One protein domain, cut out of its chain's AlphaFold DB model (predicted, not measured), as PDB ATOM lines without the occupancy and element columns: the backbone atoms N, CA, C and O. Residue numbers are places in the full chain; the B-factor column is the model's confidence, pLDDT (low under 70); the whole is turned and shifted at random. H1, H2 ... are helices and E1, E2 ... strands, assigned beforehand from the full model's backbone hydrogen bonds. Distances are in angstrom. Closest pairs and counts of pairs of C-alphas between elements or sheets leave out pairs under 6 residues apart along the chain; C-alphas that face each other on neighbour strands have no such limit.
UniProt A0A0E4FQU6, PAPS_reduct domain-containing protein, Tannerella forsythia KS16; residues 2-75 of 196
ATOM      1  N   ILE A   2      35.696  50.582 -40.402       92.12
ATOM      2  CA  ILE A   2      35.765  49.524 -39.372       92.12
ATOM      3  C   ILE A   2      34.554  49.561 -38.431       92.12
ATOM      4  O   ILE A   2      33.908  48.538 -38.272       92.12
ATOM      5  N   ASP A   3      34.199  50.728 -37.889       94.75
ATOM      6  CA  ASP A   3      33.059  50.830 -36.961       94.75
ATOM      7  C   ASP A   3      31.737  50.443 -37.617       94.75
ATOM      8  O   ASP A   3      30.959  49.698 -37.050       94.75
ATOM      9  N   TYR A   4      31.513  50.853 -38.865       94.69
ATOM     10  CA  TYR A   4      30.322  50.448 -39.611       94.69
ATOM     11  C   TYR A   4      30.266  48.926 -39.830       94.69
ATOM     12  O   TYR A   4      29.209  48.322 -39.685       94.69
ATOM     13  N   LEU A   5      31.399  48.294 -40.149       93.94
ATOM     14  CA  LEU A   5      31.465  46.843 -40.341       93.94
ATOM     15  C   LEU A   5      31.198  46.080 -39.036       93.94
ATOM     16  O   LEU A   5      30.476  45.091 -39.059       93.94
ATOM     17  N   LEU A   6      31.753  46.546 -37.914       93.56
ATOM     18  CA  LEU A   6      31.592  45.888 -36.616       93.56
ATOM     19  C   LEU A   6      30.230  46.168 -35.971       93.56
ATOM     20  O   LEU A   6      29.611  45.255 -35.442       93.56
ATOM     21  N   ASP A   7      29.777  47.419 -35.998       95.12
ATOM     22  CA  ASP A   7      28.630  47.866 -35.203       95.12
ATOM     23  C   ASP A   7      27.314  47.810 -35.989       95.12
ATOM     24  O   ASP A   7      26.249  47.709 -35.384       95.12
ATOM     25  N   VAL A   8      27.369  47.903 -37.326       94.88
ATOM     26  CA  VAL A   8      26.168  47.953 -38.178       94.88
ATOM     27  C   VAL A   8      26.011  46.700 -39.026       94.88
ATOM     28  O   VAL A   8      24.928  46.129 -39.039       94.88
ATOM     29  N   VAL A   9      27.054  46.286 -39.753       93.75
ATOM     30  CA  VAL A   9      26.966  45.093 -40.614       93.75
ATOM     31  C   VAL A   9      26.936  43.837 -39.754       93.75
ATOM     32  O   VAL A   9      25.998  43.061 -39.860       93.75
ATOM     33  N   ASN A  10      27.938  43.677 -38.884       93.50
ATOM     34  CA  ASN A  10      28.093  42.555 -37.961       93.50
ATOM     35  C   ASN A  10      27.785  41.168 -38.577       93.50
ATOM     36  O   ASN A  10      27.107  40.342 -37.964       93.50
ATOM     37  N   ASP A  11      28.236  40.947 -39.810       95.81
ATOM     38  CA  ASP A  11      27.967  39.740 -40.594       95.81
ATOM     39  C   ASP A  11      29.117  39.476 -41.581       95.81
ATOM     40  O   ASP A  11      30.015  40.312 -41.755       95.81
ATOM     41  N   ASP A  12      29.076  38.320 -42.236       96.00
ATOM     42  CA  ASP A  12      29.979  37.949 -43.319       96.00
ATOM     43  C   ASP A  12      29.952  38.992 -44.441       96.00
ATOM     44  O   ASP A  12      28.895  39.425 -44.908       96.00
ATOM     45  N   PHE A  13      31.129  39.381 -44.932       95.12
ATOM     46  CA  PHE A  13      31.219  40.290 -46.067       95.12
ATOM     47  C   PHE A  13      32.382  39.975 -47.001       95.12
ATOM     48  O   PHE A  13      33.438  39.468 -46.617       95.12
ATOM     49  N   ILE A  14      32.191  40.371 -48.260       95.38
ATOM     50  CA  ILE A  14      33.207  40.294 -49.306       95.38
ATOM     51  C   ILE A  14      33.386  41.678 -49.922       95.38
ATOM     52  O   ILE A  14      32.425  42.328 -50.331       95.38
ATOM     53  N   VAL A  15      34.636  42.126 -50.035       94.94
ATOM     54  CA  VAL A  15      34.993  43.366 -50.730       94.94
ATOM     55  C   VAL A  15      35.581  43.036 -52.093       94.94
ATOM     56  O   VAL A  15      36.675  42.483 -52.198       94.94
ATOM     57  N   ILE A  16      34.889  43.436 -53.153       95.62
ATOM     58  CA  ILE A  16      35.374  43.271 -54.525       95.62
ATOM     59  C   ILE A  16      36.085  44.554 -54.961       95.62
ATOM     60  O   ILE A  16      35.527  45.648 -54.902       95.62
ATOM     61  N   GLN A  17      37.336  44.428 -55.399       93.81
ATOM     62  CA  GLN A  17      38.172  45.546 -55.830       93.81
ATOM     63  C   GLN A  17      38.580  45.390 -57.298       93.81
ATOM     64  O   GLN A  17      39.230  44.418 -57.675       93.81
ATOM     65  N   GLY A  18      38.294  46.405 -58.116       91.62
ATOM     66  CA  GLY A  18      38.737  46.495 -59.516       91.62
ATOM     67  C   GLY A  18      40.192  46.951 -59.680       91.62
ATOM     68  O   GLY A  18      40.483  47.775 -60.538       91.62
ATOM     69  N   ILE A  19      41.098  46.496 -58.810       91.06
ATOM     70  CA  ILE A  19      42.517  46.882 -58.841       91.06
ATOM     71  C   ILE A  19      43.287  45.921 -59.738       91.06
ATOM     72  O   ILE A  19      43.128  44.706 -59.613       91.06
ATOM     73  N   ARG A  20      44.197  46.456 -60.557       92.25
ATOM     74  CA  ARG A  20      45.148  45.656 -61.338       92.25
ATOM     75  C   ARG A  20      46.546  45.751 -60.736       92.25
ATOM     76  O   ARG A  20      46.996  46.833 -60.351       92.25
ATOM     77  N   GLY A  21      47.268  44.635 -60.704       88.81
ATOM     78  CA  GLY A  21      48.654  44.594 -60.229       88.81
ATOM     79  C   GLY A  21      49.579  45.484 -61.063       88.81
ATOM     80  O   GLY A  21      50.461  46.142 -60.520       88.81
ATOM     81  N   ALA A  22      49.311  45.598 -62.367       87.88
ATOM     82  CA  ALA A  22      50.103  46.388 -63.312       87.88
ATOM     83  C   ALA A  22      49.970  47.923 -63.156       87.88
ATOM     84  O   ALA A  22      50.620  48.670 -63.882       87.88
ATOM     85  N   GLU A  23      49.127  48.428 -62.247       84.50
ATOM     86  CA  GLU A  23      48.888  49.875 -62.101       84.50
ATOM     87  C   GLU A  23      49.961  50.610 -61.292       84.50
ATOM     88  O   GLU A  23      50.190  51.799 -61.515       84.50
ATOM     89  N   SER A  24      50.602  49.934 -60.335       86.31
ATOM     90  CA  SER A  24      51.702  50.494 -59.545       86.31
ATOM     91  C   SER A  24      52.519  49.391 -58.874       86.31
ATOM     92  O   SER A  24      52.000  48.319 -58.577       86.31
ATOM     93  N   ALA A  25      53.775  49.686 -58.521       87.50
ATOM     94  CA  ALA A  25      54.623  48.755 -57.768       87.50
ATOM     95  C   ALA A  25      53.989  48.321 -56.431       87.50
ATOM     96  O   ALA A  25      54.066  47.159 -56.041       87.50
ATOM     97  N   SER A  26      53.297  49.241 -55.750       86.44
ATOM     98  CA  SER A  26      52.575  48.933 -54.511       86.44
ATOM     99  C   SER A  26      51.394  47.983 -54.721       86.44
ATOM    100  O   SER A  26      51.118  47.168 -53.844       86.44
ATOM    101  N   ARG A  27      50.704  48.071 -55.866       86.50
ATOM    102  CA  ARG A  27      49.599  47.175 -56.233       86.50
ATOM    103  C   ARG A  27      50.116  45.820 -56.697       86.50
ATOM    104  O   ARG A  27      49.527  44.817 -56.324       86.50
ATOM    105  N   ALA A  28      51.238  45.776 -57.411       89.50
ATOM    106  CA  ALA A  28      51.887  44.531 -57.822       89.50
ATOM    107  C   ALA A  28      52.286  43.645 -56.627       89.50
ATOM    108  O   ALA A  28      52.231  42.426 -56.724       89.50
ATOM    109  N   ALA A  29      52.633  44.253 -55.487       88.44
ATOM    110  CA  ALA A  29      52.943  43.540 -54.246       88.44
ATOM    111  C   ALA A  29      51.701  43.043 -53.471       88.44
ATOM    112  O   ALA A  29      51.837  42.431 -52.408       88.44
ATOM    113  N   MET A  30      50.485  43.343 -53.940       88.62
ATOM    114  CA  MET A  30      49.248  42.834 -53.344       88.62
ATOM    115  C   MET A  30      48.922  41.429 -53.863       88.62
ATOM    116  O   MET A  30      49.431  40.988 -54.885       88.62
ATOM    117  N   ASN A  31      48.023  40.738 -53.164       90.19
ATOM    118  CA  ASN A  31      47.525  39.431 -53.589       90.19
ATOM    119  C   ASN A  31      46.189  39.589 -54.325       90.19
ATOM    120  O   ASN A  31      45.424  40.502 -54.011       90.19
ATOM    121  N   ALA A  32      45.858  38.676 -55.237       90.88
ATOM    122  CA  ALA A  32      44.550  38.667 -55.899       90.88
ATOM    123  C   ALA A  32      43.392  38.455 -54.902       90.88
ATOM    124  O   ALA A  32      42.344  39.080 -55.027       90.88
ATOM    125  N   GLN A  33      43.618  37.652 -53.862       93.25
ATOM    126  CA  GLN A  33      42.709  37.492 -52.731       93.25
ATOM    127  C   GLN A  33      43.451  37.781 -51.425       93.25
ATOM    128  O   GLN A  33      44.614  37.403 -51.250       93.25
ATOM    129  N   CYS A  34      42.807  38.493 -50.506       93.06
ATOM    130  CA  CYS A  34      43.316  38.680 -49.153       93.06
ATOM    131  C   CYS A  34      42.176  38.888 -48.157       93.06
ATOM    132  O   CYS A  34      41.019  38.933 -48.536       93.06
ATOM    133  N   ASN A  35      42.520  39.076 -46.887       93.75
ATOM    134  CA  ASN A  35      41.564  39.420 -45.844       93.75
ATOM    135  C   ASN A  35      41.496  40.948 -45.645       93.75
ATOM    136  O   ASN A  35      42.528  41.625 -45.723       93.75
ATOM    137  N   TYR A  36      40.313  41.495 -45.370       94.12
ATOM    138  CA  TYR A  36      40.110  42.929 -45.138       94.12
ATOM    139  C   TYR A  36      40.910  43.422 -43.923       94.12
ATOM    140  O   TYR A  36      41.543  44.478 -43.962       94.12
ATOM    141  N   PHE A  37      40.993  42.595 -42.882       94.69
ATOM    142  CA  PHE A  37      41.758  42.830 -41.664       94.69
ATOM    143  C   PHE A  37      43.161  42.200 -41.705       94.69
ATOM    144  O   PHE A  37      43.765  41.957 -40.657       94.69
ATOM    145  N   LYS A  38      43.746  41.984 -42.897       92.88
ATOM    146  CA  LYS A  38      45.075  41.359 -43.088       92.88
ATOM    147  C   LYS A  38      46.135  41.851 -42.100       92.88
ATOM    148  O   LYS A  38      46.883  41.026 -41.589       92.88
ATOM    149  N   TYR A  39      46.212  43.156 -41.840       92.88
ATOM    150  CA  TYR A  39      47.251  43.758 -40.990       92.88
ATOM    151  C   TYR A  39      46.957  43.736 -39.474       92.88
ATOM    152  O   TYR A  39      47.757  44.218 -38.665       92.88
ATOM    153  N   TYR A  40      45.807  43.189 -39.078       92.94
ATOM    154  CA  TYR A  40      45.500  42.813 -37.696       92.94
ATOM    155  C   TYR A  40      45.969  41.387 -37.389       92.94
ATOM    156  O   TYR A  40      46.421  41.120 -36.272       92.94
ATOM    157  N   LEU A  41      45.904  40.514 -38.402       90.06
ATOM    158  CA  LEU A  41      46.335  39.114 -38.364       90.06
ATOM    159  C   LEU A  41      47.839  38.966 -38.648       90.06
ATOM    160  O   LEU A  41      48.537  38.227 -37.964       90.06
ATOM    161  N   ASN A  42      48.350  39.717 -39.623       91.12
ATOM    162  CA  ASN A  42      49.740  39.688 -40.074       91.12
ATOM    163  C   ASN A  42      50.405  41.053 -39.862       91.12
ATOM    164  O   ASN A  42      49.748  42.083 -40.004       91.12
ATOM    165  N   PRO A  43      51.710  41.118 -39.566       91.81
ATOM    166  CA  PRO A  43      52.378  42.399 -39.403       91.81
ATOM    167  C   PRO A  43      52.547  43.129 -40.739       91.81
ATOM    168  O   PRO A  43      52.912  42.529 -41.747       91.81
ATOM    169  N   TYR A  44      52.325  44.447 -40.745       89.94
ATOM    170  CA  TYR A  44      52.539  45.287 -41.934       89.94
ATOM    171  C   TYR A  44      53.975  45.814 -42.036       89.94
ATOM    172  O   TYR A  44      54.423  46.223 -43.105       89.94
ATOM    173  N   LYS A  45      54.696  45.850 -40.913       90.00
ATOM    174  CA  LYS A  45      56.083  46.308 -40.831       90.00
ATOM    175  C   LYS A  45      56.777  45.656 -39.644       90.00
ATOM    176  O   LYS A  45      56.137  45.342 -38.645       90.00
ATOM    177  N   VAL A  46      58.093  45.516 -39.730       89.62
ATOM    178  CA  VAL A  46      58.954  45.177 -38.593       89.62
ATOM    179  C   VAL A  46      59.710  46.437 -38.175       89.62
ATOM    180  O   VAL A  46      60.194  47.191 -39.022       89.62
ATOM    181  N   ASP A  47      59.736  46.729 -36.877       87.50
ATOM    182  CA  ASP A  47      60.472  47.878 -36.345       87.50
ATOM    183  C   ASP A  47      61.990  47.645 -36.373       87.50
ATOM    184  O   ASP A  47      62.451  46.511 -36.488       87.50
ATOM    185  N   LYS A  48      62.775  48.704 -36.150       87.56
ATOM    186  CA  LYS A  48      64.245  48.636 -36.025       87.56
ATOM    187  C   LYS A  48      64.738  47.645 -34.957       87.56
ATOM    188  O   LYS A  48      65.857  47.162 -35.038       87.56
ATOM    189  N   ASN A  49      63.881  47.320 -33.989       87.81
ATOM    190  CA  ASN A  49      64.144  46.374 -32.902       87.81
ATOM    191  C   ASN A  49      63.595  44.959 -33.184       87.81
ATOM    192  O   ASN A  49      63.375  44.197 -32.247       87.81
ATOM    193  N   GLY A  50      63.247  44.634 -34.433       86.69
ATOM    194  CA  GLY A  50      62.699  43.323 -34.804       86.69
ATOM    195  C   GLY A  50      61.250  43.080 -34.361       86.69
ATOM    196  O   GLY A  50      60.720  41.991 -34.558       86.69
ATOM    197  N   LYS A  51      60.576  44.078 -33.769       89.25
ATOM    198  CA  LYS A  51      59.197  43.926 -33.283       89.25
ATOM    199  C   LYS A  51      58.179  44.071 -34.424       89.25
ATOM    200  O   LYS A  51      58.194  45.105 -35.099       89.25
ATOM    201  N   PRO A  52      57.270  43.099 -34.622       91.75
ATOM    202  CA  PRO A  52      56.218  43.193 -35.628       91.75
ATOM    203  C   PRO A  52      55.182  44.268 -35.258       91.75
ATOM    204  O   PRO A  52      54.729  44.343 -34.114       91.75
ATOM    205  N   LYS A  53      54.792  45.095 -36.231       92.12
ATOM    206  CA  LYS A  53      53.749  46.119 -36.098       92.12
ATOM    207  C   LYS A  53      52.458  45.659 -36.761       92.12
ATOM    208  O   LYS A  53      52.459  45.237 -37.917       92.12
ATOM    209  N   PHE A  54      51.367  45.805 -36.020       93.19
ATOM    210  CA  PHE A  54      50.000  45.481 -36.418       93.19
ATOM    211  C   PHE A  54      49.128  46.728 -36.299       93.19
ATOM    212  O   PHE A  54      49.490  47.672 -35.589       93.19
ATOM    213  N   HIS A  55      47.957  46.717 -36.929       92.56
ATOM    214  CA  HIS A  55      46.935  47.697 -36.578       92.56
ATOM    215  C   HIS A  55      46.392  47.433 -35.167       92.56
ATOM    216  O   HIS A  55      46.222  46.292 -34.736       92.56
ATOM    217  N   THR A  56      46.161  48.512 -34.421       93.25
ATOM    218  CA  THR A  56      45.821  48.461 -32.990       93.25
ATOM    219  C   THR A  56      44.388  48.890 -32.695       93.25
ATOM    220  O   THR A  56      43.823  48.465 -31.689       93.25
ATOM    221  N   TYR A  57      43.787  49.696 -33.570       95.19
ATOM    222  CA  TYR A  57      42.438  50.228 -33.392       95.19
ATOM    223  C   TYR A  57      41.399  49.101 -33.298       95.19
ATOM    224  O   TYR A  57      41.330  48.287 -34.216       95.19
ATOM    225  N   ARG A  58      40.643  49.036 -32.188       94.81
ATOM    226  CA  ARG A  58      39.630  47.998 -31.870       94.81
ATOM    227  C   ARG A  58      40.099  46.551 -32.088       94.81
ATOM    228  O   ARG A  58      39.316  45.653 -32.376       94.81
ATOM    229  N   ARG A  59      41.401  46.291 -31.908       93.50
ATOM    230  CA  ARG A  59      42.024  45.002 -32.259       93.50
ATOM    231  C   ARG A  59      41.328  43.788 -31.640       93.50
ATOM    232  O   ARG A  59      41.154  42.793 -32.327       93.50
ATOM    233  N   LYS A  60      40.945  43.849 -30.360       94.31
ATOM    234  CA  LYS A  60      40.296  42.717 -29.669       94.31
ATOM    235  C   LYS A  60      38.969  42.329 -30.323       94.31
ATOM    236  O   LYS A  60      38.681  41.147 -30.448       94.31
ATOM    237  N   GLU A  61      38.187  43.322 -30.721       95.00
ATOM    238  CA  GLU A  61      36.879  43.127 -31.344       95.00
ATOM    239  C   GLU A  61      37.043  42.605 -32.766       95.00
ATOM    240  O   GLU A  61      36.404  41.631 -33.128       95.00
ATOM    241  N   ILE A  62      37.991  43.161 -33.525       94.94
ATOM    242  CA  ILE A  62      38.299  42.711 -34.888       94.94
ATOM    243  C   ILE A  62      38.777  41.261 -34.911       94.94
ATOM    244  O   ILE A  62      38.389  40.512 -35.797       94.94
ATOM    245  N   LEU A  63      39.615  40.848 -33.955       94.44
ATOM    246  CA  LEU A  63      40.079  39.461 -33.892       94.44
ATOM    247  C   LEU A  63      38.914  38.496 -33.642       94.44
ATOM    248  O   LEU A  63      38.791  37.523 -34.373       94.44
ATOM    249  N   ARG A  64      38.018  38.817 -32.699       94.44
ATOM    250  CA  ARG A  64      36.786  38.039 -32.475       94.44
ATOM    251  C   ARG A  64      35.882  38.037 -33.705       94.44
ATOM    252  O   ARG A  64      35.321  37.009 -34.054       94.44
ATOM    253  N   PHE A  65      35.772  39.179 -34.374       94.19
ATOM    254  CA  PHE A  65      34.994  39.312 -35.596       94.19
ATOM    255  C   PHE A  65      35.531  38.401 -36.705       94.19
ATOM    256  O   PHE A  65      34.763  37.704 -37.348       94.19
ATOM    257  N   CYS A  66      36.853  38.342 -36.884       93.69
ATOM    258  CA  CYS A  66      37.492  37.470 -37.874       93.69
ATOM    259  C   CYS A  66      37.381  35.974 -37.535       93.69
ATOM    260  O   CYS A  66      37.563  35.149 -38.424       93.69
ATOM    261  N   GLU A  67      37.146  35.616 -36.270       93.69
ATOM    262  CA  GLU A  67      36.880  34.229 -35.859       93.69
ATOM    263  C   GLU A  67      35.440  33.808 -36.176       93.69
ATOM    264  O   GLU A  67      35.200  32.637 -36.461       93.69
ATOM    265  N   ALA A  68      34.496  34.751 -36.125       94.12
ATOM    266  CA  ALA A  68      33.072  34.497 -36.330       94.12
ATOM    267  C   ALA A  68      32.601  34.724 -37.775       94.12
ATOM    268  O   ALA A  68      31.634  34.087 -38.180       94.12
ATOM    269  N   HIS A  69      33.270  35.603 -38.531       95.06
ATOM    270  CA  HIS A  69      32.802  36.076 -39.832       95.06
ATOM    271  C   HIS A  69      33.861  36.018 -40.941       95.06
ATOM    272  O   HIS A  69      35.049  36.305 -40.737       95.06
ATOM    273  N   ALA A  70      33.403  35.735 -42.159       94.81
ATOM    274  CA  ALA A  70      34.174  35.860 -43.386       94.81
ATOM    275  C   ALA A  70      34.406  37.338 -43.739       94.81
ATOM    276  O   ALA A  70      33.498  38.167 -43.715       94.81
ATOM    277  N   THR A  71      35.656  37.680 -44.057       95.31
ATOM    278  CA  THR A  71      36.109  39.069 -44.264       95.31
ATOM    279  C   THR A  71      37.018  39.173 -45.488       95.31
ATOM    280  O   THR A  71      38.118  39.737 -45.453       95.31
ATOM    281  N   ASP A  72      36.581  38.562 -46.586       95.44
ATOM    282  CA  ASP A  72      37.369  38.396 -47.802       95.44
ATOM    283  C   ASP A  72      37.446  39.670 -48.649       95.44
ATOM    284  O   ASP A  72      36.528  40.484 -48.736       95.44
ATOM    285  N   VAL A  73      38.573  39.827 -49.335       95.88
ATOM    286  CA  VAL A  73      38.805  40.848 -50.353       95.88
ATOM    287  C   VAL A  73      39.267  40.155 -51.622       95.88
ATOM    288  O   VAL A  73      40.306  39.494 -51.625       95.88
ATOM    289  N   ILE A  74      38.531  40.359 -52.710       96.19
ATOM    290  CA  ILE A  74      38.765  39.708 -54.001       96.19
ATOM    291  C   ILE A  74      39.079  40.769 -55.056       96.19
ATOM    292  O   ILE A  74      38.422  41.808 -55.131       96.19
ATOM    293  N   ARG A  75      40.087  40.504 -55.893       95.38
ATOM    294  CA  ARG A  75      40.512  41.354 -57.015       95.38
ATOM    295  C   ARG A  75      40.417  40.566 -58.326       95.38
ATOM    296  O   ARG A  75      41.429  40.028 -58.776       95.38
TER     297      ARG A  75
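What this domain is: This is residues 2 to 75 of the 196 residues of the protein "PAPS_reduct domain-containing protein" of Tannerella forsythia KS16 (UniProt A0A0E4FQU6). A narrow three-strand sheet, E1, E3 and E2, forms one side of a flat, loose frame, with H1 and H4 near one end of the strands and H2 beyond the other. H3 follows E2, and residues 42 to 58 then fold out and back as a long loop before H4. The printed part has 74 residues, in the order H1 E1 H2 E2 H3 H4 E3; the sheet is mixed, in the order E1 E3 E2, and the class is mixed, helices and strands. It is only just loose, close to compact, with a radius of gyration of the C-alphas of 13.9 A and spans of 36 by 34 by 17 A.

How they stand to each other: Begin at the inner strand E3, residues 71 to 74. E1, residues 13 to 16, is its parallel neighbour at 18 degrees, with N 15 and O 72 2.8 A apart, within hydrogen-bond range. E2, residues 33 to 35, is its antiparallel neighbour at 156 degrees, with N 73 and O 34 at 2.7 A. H4, residues 59 to 68, touches H3, residues 38 to 41; their closest C-alphas, Arg 59 and Tyr 40, are 6.8 A apart. H1, residues 2 to 9, only just touches H4, with 3 pairs of C-alphas within 8 A, the closest being Leu 6 and Phe 65 at 7.5 A; they run the same way at a steep tilt of 42 degrees. H2, residues 25 to 28, is apart from H1, H3 and H4. Every O i to N i+4 pair is within hydrogen-bond range in H4, and 3 of 4 in H1; H2 and H3 are too short for such a pair.

Where its parts are: Find C-alpha 2 at (35.765, 49.524, -39.372), where H1 begins, 9.9 A long. H4 runs 14.4 A from C-alpha 59 at (42.024, 45.002, -32.259). E1 is 9.9 A long; E3 spans 10.1 A to C-alpha 74 at (38.765, 39.708, -54.001).

The domain as a whole: The farthest C-alphas, Val 8 and Asn 49, are 38.4 A apart. The link H3 to H4 is long, with residues 45 to 46 antiparallel to 52 to 53 in a short pairing. The printed part has no cut, and no printed residue is under 70 in pLDDT.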